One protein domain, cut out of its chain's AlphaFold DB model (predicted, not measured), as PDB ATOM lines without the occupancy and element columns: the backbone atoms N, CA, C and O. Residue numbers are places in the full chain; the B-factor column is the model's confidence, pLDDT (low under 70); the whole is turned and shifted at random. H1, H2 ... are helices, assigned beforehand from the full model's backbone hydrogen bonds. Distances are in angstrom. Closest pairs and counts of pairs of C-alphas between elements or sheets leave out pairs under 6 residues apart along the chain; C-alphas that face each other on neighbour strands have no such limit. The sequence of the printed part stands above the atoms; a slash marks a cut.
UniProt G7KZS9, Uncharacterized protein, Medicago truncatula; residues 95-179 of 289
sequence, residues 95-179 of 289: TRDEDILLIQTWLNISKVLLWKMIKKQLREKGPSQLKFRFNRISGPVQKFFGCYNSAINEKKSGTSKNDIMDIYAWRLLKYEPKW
ATOM      1  N   THR A  95     113.827 154.801 144.567       85.81
ATOM      2  CA  THR A  95     113.388 154.183 143.324       85.81
ATOM      3  C   THR A  95     112.650 155.197 142.450       85.81
ATOM      4  O   THR A  95     112.210 156.257 142.902       85.81
ATOM      5  N   ARG A  96     112.504 154.870 141.162       83.88
ATOM      6  CA  ARG A  96     111.756 155.702 140.210       83.88
ATOM      7  C   ARG A  96     110.300 155.886 140.646       83.88
ATOM      8  O   ARG A  96     109.775 156.986 140.520       83.88
ATOM      9  N   ASP A  97     109.670 154.838 141.168       83.25
ATOM     10  CA  ASP A  97     108.260 154.873 141.565       83.25
ATOM     11  C   ASP A  97     108.042 155.752 142.801       83.25
ATOM     12  O   ASP A  97     107.072 156.505 142.866       83.25
ATOM     13  N   GLU A  98     108.992 155.743 143.742       86.25
ATOM     14  CA  GLU A  98     108.998 156.663 144.883       86.25
ATOM     15  C   GLU A  98     109.150 158.124 144.443       86.25
ATOM     16  O   GLU A  98     108.471 158.997 144.984       86.25
ATOM     17  N   ASP A  99     109.998 158.402 143.448       88.06
ATOM     18  CA  ASP A  99     110.138 159.749 142.890       88.06
ATOM     19  C   ASP A  99     108.865 160.198 142.157       88.06
ATOM     20  O   ASP A  99     108.435 161.338 142.328       88.06
ATOM     21  N   ILE A 100     108.234 159.315 141.372       86.38
ATOM     22  CA  ILE A 100     106.954 159.594 140.701       86.38
ATOM     23  C   ILE A 100     105.885 159.910 141.744       86.38
ATOM     24  O   ILE A 100     105.219 160.939 141.636       86.38
ATOM     25  N   LEU A 101     105.761 159.075 142.777       84.56
ATOM     26  CA  LEU A 101     104.812 159.290 143.861       84.56
ATOM     27  C   LEU A 101     105.083 160.622 144.568       84.56
ATOM     28  O   LEU A 101     104.142 161.363 144.849       84.56
ATOM     29  N   LEU A 102     106.353 160.957 144.821       84.19
ATOM     30  CA  LEU A 102     106.759 162.214 145.451       84.19
ATOM     31  C   LEU A 102     106.406 163.436 144.586       84.19
ATOM     32  O   LEU A 102     105.908 164.433 145.113       84.19
ATOM     33  N   ILE A 103     106.609 163.359 143.268       84.69
ATOM     34  CA  ILE A 103     106.260 164.424 142.315       84.69
ATOM     35  C   ILE A 103     104.739 164.561 142.177       84.69
ATOM     36  O   ILE A 103     104.219 165.671 142.250       84.69
ATOM     37  N   GLN A 104     104.013 163.451 142.019       82.38
ATOM     38  CA  GLN A 104     102.548 163.437 141.934       82.38
ATOM     39  C   GLN A 104     101.920 164.039 143.189       82.38
ATOM     40  O   GLN A 104     101.043 164.892 143.108       82.38
ATOM     41  N   THR A 105     102.423 163.634 144.351       77.75
ATOM     42  CA  THR A 105     102.059 164.185 145.655       77.75
ATOM     43  C   THR A 105     102.296 165.699 145.693       77.75
ATOM     44  O   THR A 105     101.434 166.465 146.112       77.75
ATOM     45  N   TRP A 106     103.449 166.167 145.220       74.50
ATOM     46  CA  TRP A 106     103.746 167.596 145.201       74.50
ATOM     47  C   TRP A 106     102.819 168.403 144.275       74.50
ATOM     48  O   TRP A 106     102.401 169.499 144.642       74.50
ATOM     49  N   LEU A 107     102.471 167.862 143.104       72.94
ATOM     50  CA  LEU A 107     101.596 168.527 142.133       72.94
ATOM     51  C   LEU A 107     100.113 168.499 142.536       72.94
ATOM     52  O   LEU A 107      99.340 169.349 142.096       72.94
ATOM     53  N   ASN A 108      99.707 167.556 143.390       70.19
ATOM     54  CA  ASN A 108      98.318 167.347 143.791       70.19
ATOM     55  C   ASN A 108      98.045 168.000 145.164       70.19
ATOM     56  O   ASN A 108      97.947 167.347 146.201       70.19
ATOM     57  N   ILE A 109      97.971 169.334 145.184       55.47
ATOM     58  CA  ILE A 109      97.922 170.183 146.394       55.47
ATOM     59  C   ILE A 109      96.504 170.233 147.023       55.47
ATOM     60  O   ILE A 109      96.085 171.267 147.543       55.47
ATOM     61  N   SER A 110      95.729 169.138 147.033       51.84
ATOM     62  CA  SER A 110      94.563 169.050 147.933       51.84
ATOM     63  C   SER A 110      95.059 168.600 149.321       51.84
ATOM     64  O   SER A 110      95.388 167.448 149.601       51.84
ATOM     65  N   LYS A 111      95.251 169.596 150.188       56.31
ATOM     66  CA  LYS A 111      96.213 169.638 151.308       56.31
ATOM     67  C   LYS A 111      96.074 168.610 152.456       56.31
ATOM     68  O   LYS A 111      96.828 168.724 153.417       56.31
ATOM     69  N   VAL A 112      95.190 167.607 152.427       55.75
ATOM     70  CA  VAL A 112      94.850 166.838 153.655       55.75
ATOM     71  C   VAL A 112      95.100 165.325 153.572       55.75
ATOM     72  O   VAL A 112      95.490 164.716 154.570       55.75
ATOM     73  N   LEU A 113      94.978 164.696 152.401       56.91
ATOM     74  CA  LEU A 113      95.210 163.242 152.263       56.91
ATOM     75  C   LEU A 113      96.685 162.883 151.992       56.91
ATOM     76  O   LEU A 113      97.092 161.722 152.059       56.91
ATOM     77  N   LEU A 114      97.499 163.913 151.774       59.34
ATOM     78  CA  LEU A 114      98.835 163.847 151.204       59.34
ATOM     79  C   LEU A 114      99.872 163.188 152.119       59.34
ATOM     80  O   LEU A 114     100.498 162.184 151.782       59.34
ATOM     81  N   TRP A 115     100.007 163.709 153.337       62.03
ATOM     82  CA  TRP A 115     101.003 163.218 154.287       62.03
ATOM     83  C   TRP A 115     100.679 161.825 154.818       62.03
ATOM     84  O   TRP A 115     101.591 161.089 155.187       62.03
ATOM     85  N   LYS A 116      99.398 161.437 154.831       65.31
ATOM     86  CA  LYS A 116      98.976 160.087 155.222       65.31
ATOM     87  C   LYS A 116      99.420 159.050 154.187       65.31
ATOM     88  O   LYS A 116      99.916 157.996 154.582       65.31
ATOM     89  N   MET A 117      99.316 159.360 152.891       63.09
ATOM     90  CA  MET A 117      99.740 158.454 151.817       63.09
ATOM     91  C   MET A 117     101.265 158.320 151.745       63.09
ATOM     92  O   MET A 117     101.776 157.201 151.716       63.09
ATOM     93  N   ILE A 118     101.993 159.438 151.851       67.94
ATOM     94  CA  ILE A 118     103.463 159.443 151.935       67.94
ATOM     95  C   ILE A 118     103.937 158.645 153.153       67.94
ATOM     96  O   ILE A 118     104.770 157.761 153.017       67.94
ATOM     97  N   LYS A 119     103.388 158.898 154.350       66.31
ATOM     98  CA  LYS A 119     103.780 158.159 155.564       66.31
ATOM     99  C   LYS A 119     103.458 156.667 155.482       66.31
ATOM    100  O   LYS A 119     104.092 155.884 156.181       66.31
ATOM    101  N   LYS A 120     102.460 156.271 154.681       68.94
ATOM    102  CA  LYS A 120     102.106 154.863 154.479       68.94
ATOM    103  C   LYS A 120     103.074 154.171 153.516       68.94
ATOM    104  O   LYS A 120     103.510 153.076 153.852       68.94
ATOM    105  N   GLN A 121     103.400 154.804 152.385       65.94
ATOM    106  CA  GLN A 121     104.202 154.205 151.306       65.94
ATOM    107  C   GLN A 121     105.715 154.411 151.462       65.94
ATOM    108  O   GLN A 121     106.489 153.520 151.152       65.94
ATOM    109  N   LEU A 122     106.149 155.552 151.999       67.25
ATOM    110  CA  LEU A 122     107.559 155.900 152.225       67.25
ATOM    111  C   LEU A 122     107.954 155.747 153.701       67.25
ATOM    112  O   LEU A 122     108.868 156.415 154.175       67.25
ATOM    113  N   ARG A 123     107.252 154.888 154.456       61.72
ATOM    114  CA  ARG A 123     107.438 154.711 155.910       61.72
ATOM    115  C   ARG A 123     108.873 154.333 156.287       61.72
ATOM    116  O   ARG A 123     109.315 154.648 157.389       61.72
ATOM    117  N   GLU A 124     109.585 153.674 155.378       66.62
ATOM    118  CA  GLU A 124     110.977 153.261 155.574       66.62
ATOM    119  C   GLU A 124     111.973 154.420 155.404       66.62
ATOM    120  O   GLU A 124     113.069 154.380 155.969       66.62
ATOM    121  N   LYS A 125     111.580 155.503 154.715       74.25
ATOM    122  CA  LYS A 125     112.415 156.690 154.503       74.25
ATOM    123  C   LYS A 125     112.173 157.725 155.598       74.25
ATOM    124  O   LYS A 125     111.055 158.179 155.842       74.25
ATOM    125  N   GLY A 126     113.251 158.163 156.243       77.88
ATOM    126  CA  GLY A 126     113.170 159.197 157.275       77.88
ATOM    127  C   GLY A 126     112.710 160.555 156.706       77.88
ATOM    128  O   GLY A 126     113.051 160.882 155.564       77.88
ATOM    129  N   PRO A 127     112.031 161.414 157.496       75.62
ATOM    130  CA  PRO A 127     111.582 162.740 157.047       75.62
ATOM    131  C   PRO A 127     112.700 163.597 156.431       75.62
ATOM    132  O   PRO A 127     112.492 164.289 155.434       75.62
ATOM    133  N   SER A 128     113.911 163.508 156.984       79.25
ATOM    134  CA  SER A 128     115.092 164.221 156.486       79.25
ATOM    135  C   SER A 128     115.548 163.731 155.106       79.25
ATOM    136  O   SER A 128     115.946 164.542 154.272       79.25
ATOM    137  N   GLN A 129     115.454 162.425 154.832       83.56
ATOM    138  CA  GLN A 129     115.790 161.853 153.523       83.56
ATOM    139  C   GLN A 129     114.779 162.283 152.464       83.56
ATOM    140  O   GLN A 129     115.166 162.651 151.356       83.56
ATOM    141  N   LEU A 130     113.494 162.299 152.829       83.88
ATOM    142  CA  LEU A 130     112.428 162.735 151.941       83.88
ATOM    143  C   LEU A 130     112.564 164.220 151.584       83.88
ATOM    144  O   LEU A 130     112.496 164.575 150.411       83.88
ATOM    145  N   LYS A 131     112.846 165.076 152.574       81.50
ATOM    146  CA  LYS A 131     113.096 166.510 152.353       81.50
ATOM    147  C   LYS A 131     114.309 166.745 151.449       81.50
ATOM    148  O   LYS A 131     114.255 167.576 150.545       81.50
ATOM    149  N   PHE A 132     115.393 166.000 151.664       85.38
ATOM    150  CA  PHE A 132     116.581 166.089 150.816       85.38
ATOM    151  C   PHE A 132     116.291 165.647 149.376       85.38
ATOM    152  O   PHE A 132     116.651 166.345 148.427       85.38
ATOM    153  N   ARG A 133     115.603 164.511 149.201       88.25
ATOM    154  CA  ARG A 133     115.225 164.005 147.877       88.25
ATOM    155  C   ARG A 133     114.291 164.969 147.154       88.25
ATOM    156  O   ARG A 133     114.518 165.259 145.984       88.25
ATOM    157  N   PHE A 134     113.318 165.518 147.873       86.00
ATOM    158  CA  PHE A 134     112.398 166.529 147.373       86.00
ATOM    159  C   PHE A 134     113.139 167.743 146.807       86.00
ATOM    160  O   PHE A 134     112.945 168.093 145.646       86.00
ATOM    161  N   ASN A 135     114.061 168.324 147.581       85.50
ATOM    162  CA  ASN A 135     114.854 169.474 147.134       85.50
ATOM    163  C   ASN A 135     115.727 169.161 145.908       85.50
ATOM    164  O   ASN A 135     116.003 170.037 145.095       85.50
ATOM    165  N   ARG A 136     116.172 167.908 145.761       90.81
ATOM    166  CA  ARG A 136     116.964 167.475 144.604       90.81
ATOM    167  C   ARG A 136     116.123 167.347 143.329       90.81
ATOM    168  O   ARG A 136     116.648 167.572 142.242       90.81
ATOM    169  N   ILE A 137     114.853 166.970 143.454       87.75
ATOM    170  CA  ILE A 137     113.934 166.753 142.324       87.75
ATOM    171  C   ILE A 137     113.202 168.038 141.931       87.75
ATOM    172  O   ILE A 137     112.914 168.241 140.751       87.75
ATOM    173  N   SER A 138     112.942 168.932 142.885       86.06
ATOM    174  CA  SER A 138     112.197 170.169 142.641       86.06
ATOM    175  C   SER A 138     112.846 171.046 141.567       86.06
ATOM    176  O   SER A 138     112.149 171.520 140.676       86.06
ATOM    177  N   GLY A 139     114.173 171.195 141.583       89.88
ATOM    178  CA  GLY A 139     114.902 171.995 140.592       89.88
ATOM    179  C   GLY A 139     114.690 171.520 139.144       89.88
ATOM    180  O   GLY A 139     114.245 172.310 138.308       89.88
ATOM    181  N   PRO A 140     114.976 170.246 138.812       90.69
ATOM    182  CA  PRO A 140     114.671 169.678 137.499       90.69
ATOM    183  C   PRO A 140     113.196 169.795 137.096       90.69
ATOM    184  O   PRO A 140     112.909 170.161 135.958       90.69
ATOM    185  N   VAL A 141     112.264 169.537 138.020       87.94
ATOM    186  CA  VAL A 141     110.822 169.604 137.730       87.94
ATOM    187  C   VAL A 141     110.371 171.039 137.437       87.94
ATOM    188  O   VAL A 141     109.604 171.262 136.504       87.94
ATOM    189  N   GLN A 142     110.883 172.032 138.166       88.31
ATOM    190  CA  GLN A 142     110.601 173.446 137.897       88.31
ATOM    191  C   GLN A 142     111.150 173.894 136.540       88.31
ATOM    192  O   GLN A 142     110.458 174.593 135.803       88.31
ATOM    193  N   LYS A 143     112.365 173.461 136.180       91.88
ATOM    194  CA  LYS A 143     112.933 173.724 134.847       91.88
ATOM    195  C   LYS A 143     112.072 173.109 133.748       91.88
ATOM    196  O   LYS A 143     111.758 173.792 132.780       91.88
ATOM    197  N   PHE A 144     111.645 171.857 133.930       91.81
ATOM    198  CA  PHE A 144     110.724 171.194 133.009       91.81
ATOM    199  C   PHE A 144     109.418 171.980 132.863       91.81
ATOM    200  O   PHE A 144     108.997 172.235 131.743       91.81
ATOM    201  N   PHE A 145     108.815 172.419 133.970       87.88
ATOM    202  CA  PHE A 145     107.585 173.209 133.940       87.88
ATOM    203  C   PHE A 145     107.765 174.550 133.214       87.88
ATOM    204  O   PHE A 145     106.906 174.943 132.427       87.88
ATOM    205  N   GLY A 146     108.901 175.225 133.420       90.81
ATOM    206  CA  GLY A 146     109.258 176.439 132.687       90.81
ATOM    207  C   GLY A 146     109.338 176.197 131.178       90.81
ATOM    208  O   GLY A 146     108.641 176.860 130.416       90.81
ATOM    209  N   CYS A 147     110.114 175.195 130.755       90.06
ATOM    210  CA  CYS A 147     110.236 174.824 129.343       90.06
ATOM    211  C   CYS A 147     108.901 174.369 128.736       90.06
ATOM    212  O   CYS A 147     108.578 174.745 127.613       90.06
ATOM    213  N   TYR A 148     108.114 173.587 129.477       89.75
ATOM    214  CA  TYR A 148     106.791 173.130 129.062       89.75
ATOM    215  C   TYR A 148     105.854 174.313 128.808       89.75
ATOM    216  O   TYR A 148     105.236 174.386 127.749       89.75
ATOM    217  N   ASN A 149     105.797 175.279 129.727       87.31
ATOM    218  CA  ASN A 149     104.978 176.474 129.543       87.31
ATOM    219  C   ASN A 149     105.467 177.333 128.376       87.31
ATOM    220  O   ASN A 149     104.639 177.806 127.603       87.31
ATOM    221  N   SER A 150     106.782 177.500 128.206       85.56
ATOM    222  CA  SER A 150     107.349 178.193 127.043       85.56
ATOM    223  C   SER A 150     106.913 177.538 125.731       85.56
ATOM    224  O   SER A 150     106.367 178.223 124.873       85.56
ATOM    225  N   ALA A 151     107.042 176.215 125.610       82.31
ATOM    226  CA  ALA A 151     106.637 175.477 124.412       82.31
ATOM    227  C   ALA A 151     105.117 175.537 124.160       82.31
ATOM    228  O   ALA A 151     104.665 175.677 123.023       82.31
ATOM    229  N   ILE A 152     104.304 175.459 125.219       79.75
ATOM    230  CA  ILE A 152     102.847 175.618 125.119       79.75
ATOM    231  C   ILE A 152     102.479 177.033 124.659       79.75
ATOM    232  O   ILE A 152     101.567 177.188 123.846       79.75
ATOM    233  N   ASN A 153     103.174 178.057 125.154       75.50
ATOM    234  CA  ASN A 153     102.927 179.449 124.785       75.50
ATOM    235  C   ASN A 153     103.372 179.749 123.350       75.50
ATOM    236  O   ASN A 153     102.642 180.432 122.636       75.50
ATOM    237  N   GLU A 154     104.493 179.185 122.896       74.31
ATOM    238  CA  GLU A 154     104.906 179.236 121.488       74.31
ATOM    239  C   GLU A 154     103.825 178.625 120.587       74.31
ATOM    240  O   GLU A 154     103.326 179.304 119.691       74.31
ATOM    241  N   LYS A 155     103.344 177.412 120.903       69.31
ATOM    242  CA  LYS A 155     102.274 176.734 120.144       69.31
ATOM    243  C   LYS A 155     100.951 177.515 120.116       69.31
ATOM    244  O   LYS A 155     100.201 177.420 119.145       69.31
ATOM    245  N   LYS A 156     100.628 178.239 121.192       59.22
ATOM    246  CA  LYS A 156      99.410 179.064 121.291       59.22
ATOM    247  C   LYS A 156      99.540 180.414 120.601       59.22
ATOM    248  O   LYS A 156      98.514 181.018 120.309       59.22
ATOM    249  N   SER A 157     100.762 180.893 120.369       59.22
ATOM    250  CA  SER A 157     100.963 182.247 119.869       59.22
ATOM    251  C   SER A 157     100.387 182.421 118.466       59.22
ATOM    252  O   SER A 157      99.827 183.480 118.208       59.22
ATOM    253  N   GLY A 158     100.467 181.421 117.572       58.09
ATOM    254  CA  GLY A 158      99.887 181.473 116.212       58.09
ATOM    255  C   GLY A 158     100.331 182.681 115.366       58.09
ATOM    256  O   GLY A 158      99.820 182.910 114.275       58.09
ATOM    257  N   THR A 159     101.258 183.469 115.905       54.44
ATOM    258  CA  THR A 159     101.702 184.800 115.488       54.44
ATOM    259  C   THR A 159     103.198 184.951 115.742       54.44
ATOM    260  O   THR A 159     103.757 186.017 115.480       54.44
ATOM    261  N   SER A 160     103.881 183.902 116.234       67.44
ATOM    262  CA  SER A 160     105.337 183.937 116.275       67.44
ATOM    263  C   SER A 160     105.859 184.090 114.850       67.44
ATOM    264  O   SER A 160     105.268 183.600 113.885       67.44
ATOM    265  N   LYS A 161     106.991 184.778 114.704       64.62
ATOM    266  CA  LYS A 161     107.628 184.961 113.399       64.62
ATOM    267  C   LYS A 161     107.873 183.617 112.707       64.62
ATOM    268  O   LYS A 161     107.739 183.555 111.496       64.62
ATOM    269  N   ASN A 162     108.164 182.556 113.462       65.25
ATOM    270  CA  ASN A 162     108.336 181.212 112.914       65.25
ATOM    271  C   ASN A 162     107.005 180.608 112.447       65.25
ATOM    272  O   ASN A 162     106.961 180.107 111.335       65.25
ATOM    273  N   ASP A 163     105.911 180.747 113.203       68.00
ATOM    274  CA  ASP A 163     104.585 180.263 112.774       68.00
ATOM    275  C   ASP A 163     104.087 181.004 111.527       68.00
ATOM    276  O   ASP A 163     103.550 180.402 110.598       68.00
ATOM    277  N   ILE A 164     104.298 182.324 111.481       66.94
ATOM    278  CA  ILE A 164     103.991 183.157 110.318       66.94
ATOM    279  C   ILE A 164     104.846 182.692 109.137       66.94
ATOM    280  O   ILE A 164     104.304 182.380 108.081       66.94
ATOM    281  N   MET A 165     106.165 182.583 109.308       73.12
ATOM    282  CA  MET A 165     107.062 182.129 108.246       73.12
ATOM    283  C   MET A 165     106.730 180.715 107.769       73.12
ATOM    284  O   MET A 165     106.774 180.493 106.567       73.12
ATOM    285  N   ASP A 166     106.321 179.800 108.647       68.56
ATOM    286  CA  ASP A 166     105.915 178.444 108.276       68.56
ATOM    287  C   ASP A 166     104.590 178.447 107.504       68.56
ATOM    288  O   ASP A 166     104.484 177.777 106.478       68.56
ATOM    289  N   ILE A 167     103.600 179.256 107.908       71.75
ATOM    290  CA  ILE A 167     102.336 179.430 107.169       71.75
ATOM    291  C   ILE A 167     102.588 180.057 105.789       71.75
ATOM    292  O   ILE A 167     102.023 179.606 104.787       71.75
ATOM    293  N   TYR A 168     103.437 181.086 105.711       67.81
ATOM    294  CA  TYR A 168     103.788 181.744 104.451       67.81
ATOM    295  C   TYR A 168     104.639 180.836 103.556       67.81
ATOM    296  O   TYR A 168     104.346 180.719 102.365       67.81
ATOM    297  N   ALA A 169     105.627 180.130 104.110       71.06
ATOM    298  CA  ALA A 169     106.453 179.169 103.387       71.06
ATOM    299  C   ALA A 169     105.608 178.013 102.842       71.06
ATOM    300  O   ALA A 169     105.743 177.672 101.671       71.06
ATOM    301  N   TRP A 170     104.667 177.472 103.623       69.62
ATOM    302  CA  TRP A 170     103.719 176.465 103.136       69.62
ATOM    303  C   TRP A 170     102.827 176.989 102.006       69.62
ATOM    304  O   TRP A 170     102.624 176.294 101.007       69.62
ATOM    305  N   ARG A 171     102.317 178.225 102.117       75.62
ATOM    306  CA  ARG A 171     101.519 178.851 101.047       75.62
ATOM    307  C   ARG A 171     102.317 179.055  99.760       75.62
ATOM    308  O   ARG A 171     101.755 178.849  98.690       75.62
ATOM    309  N   LEU A 172     103.592 179.433  99.859       74.06
ATOM    310  CA  LEU A 172     104.496 179.598  98.716       74.06
ATOM    311  C   LEU A 172     104.868 178.247  98.089       74.06
ATOM    312  O   LEU A 172     104.824 178.089  96.871       74.06
ATOM    313  N   LEU A 173     105.176 177.246  98.914       70.50
ATOM    314  CA  LEU A 173     105.662 175.947  98.453       70.50
ATOM    315  C   LEU A 173     104.561 175.044  97.878       70.50
ATOM    316  O   LEU A 173     104.869 174.213  97.027       70.50
ATOM    317  N   LYS A 174     103.280 175.208  98.250       66.88
ATOM    318  CA  LYS A 174     102.200 174.349  97.708       66.88
ATOM    319  C   LYS A 174     101.960 174.520  96.201       66.88
ATOM    320  O   LYS A 174     101.328 173.674  95.568       66.88
ATOM    321  N   TYR A 175     102.418 175.631  95.625       62.84
ATOM    322  CA  TYR A 175     102.278 175.915  94.196       62.84
ATOM    323  C   TYR A 175     103.540 175.593  93.390       62.84
ATOM    324  O   TYR A 175     103.496 175.652  92.163       62.84
ATOM    325  N   GLU A 176     104.633 175.201  94.049       65.25
ATOM    326  CA  GLU A 176     105.880 174.841  93.383       65.25
ATOM    327  C   GLU A 176     105.740 173.496  92.639       65.25
ATOM    328  O   GLU A 176     105.376 172.482  93.245       65.25
ATOM    329  N   PRO A 177     106.074 173.436  91.338       60.78
ATOM    330  CA  PRO A 177     105.850 172.256  90.500       60.78
ATOM    331  C   PRO A 177     106.627 171.015  90.967       60.78
ATOM    332  O   PRO A 177     106.144 169.896  90.802       60.78
ATOM    333  N   LYS A 178     107.769 171.201  91.647       65.81
ATOM    334  CA  LYS A 178     108.565 170.111  92.242       65.81
ATOM    335  C   LYS A 178     107.839 169.337  93.354       65.81
ATOM    336  O   LYS A 178     108.236 168.222  93.665       65.81
ATOM    337  N   TRP A 179     106.778 169.909  93.933       57.50
ATOM    338  CA  TRP A 179     105.949 169.268  94.965       57.50
ATOM    339  C   TRP A 179     104.587 168.799  94.434       57.50
ATOM    340  O   TRP A 179     103.858 168.117  95.147       57.50
TER     341      TRP A 179
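What this domain is: This is residues 95 to 179 of the 289 residues of an uncharacterized protein of Medicago truncatula (UniProt G7KZS9). A short helical hairpin, H1 and H2, lies beside the first part of a long helix, H3, and H4 prolongs the rod beyond H3's other end. The 85 printed residues, with four named helices in the order H1 to H4 and no named strand, are all helix in class. The whole is extended, with a radius of gyration of the C-alphas of 22.2 A and spans of 68 by 25 by 19 A.

Where its parts are: H1, residues 96 to 107, begins at C-alpha 96 (111.756, 155.702, 140.210). H2 is residues 114 to 121. H3, residues 127 to 157, is 43.3 A from first to last C-alpha, with a kink of 32 degrees near residue 137. H4, residues 161 to 173, 17.6 A long, ends at C-alpha 173 (105.662, 175.947, 98.453).

How they stand to each other: H1, with residues 102 to 105 alone, only just touches H2, with 3 pairs of C-alphas within 8 A, the closest those of Thr 105 and Leu 114, 6.4 A. This hairpin has a shallow tilt of 12 degrees, opposite ways. H1 and H3 are close but not clearly touching, the closest C-alphas, of Leu 102 and Phe 134, 7.4 A apart. Every O i to N i+4 pair is within hydrogen-bond range in H1, H2 and H4, and 25 of 27 in H3.

The domain as a whole: The printed part has no cut and no long link. pLDDT is under 70 in 35 residues, among them 109 to 124.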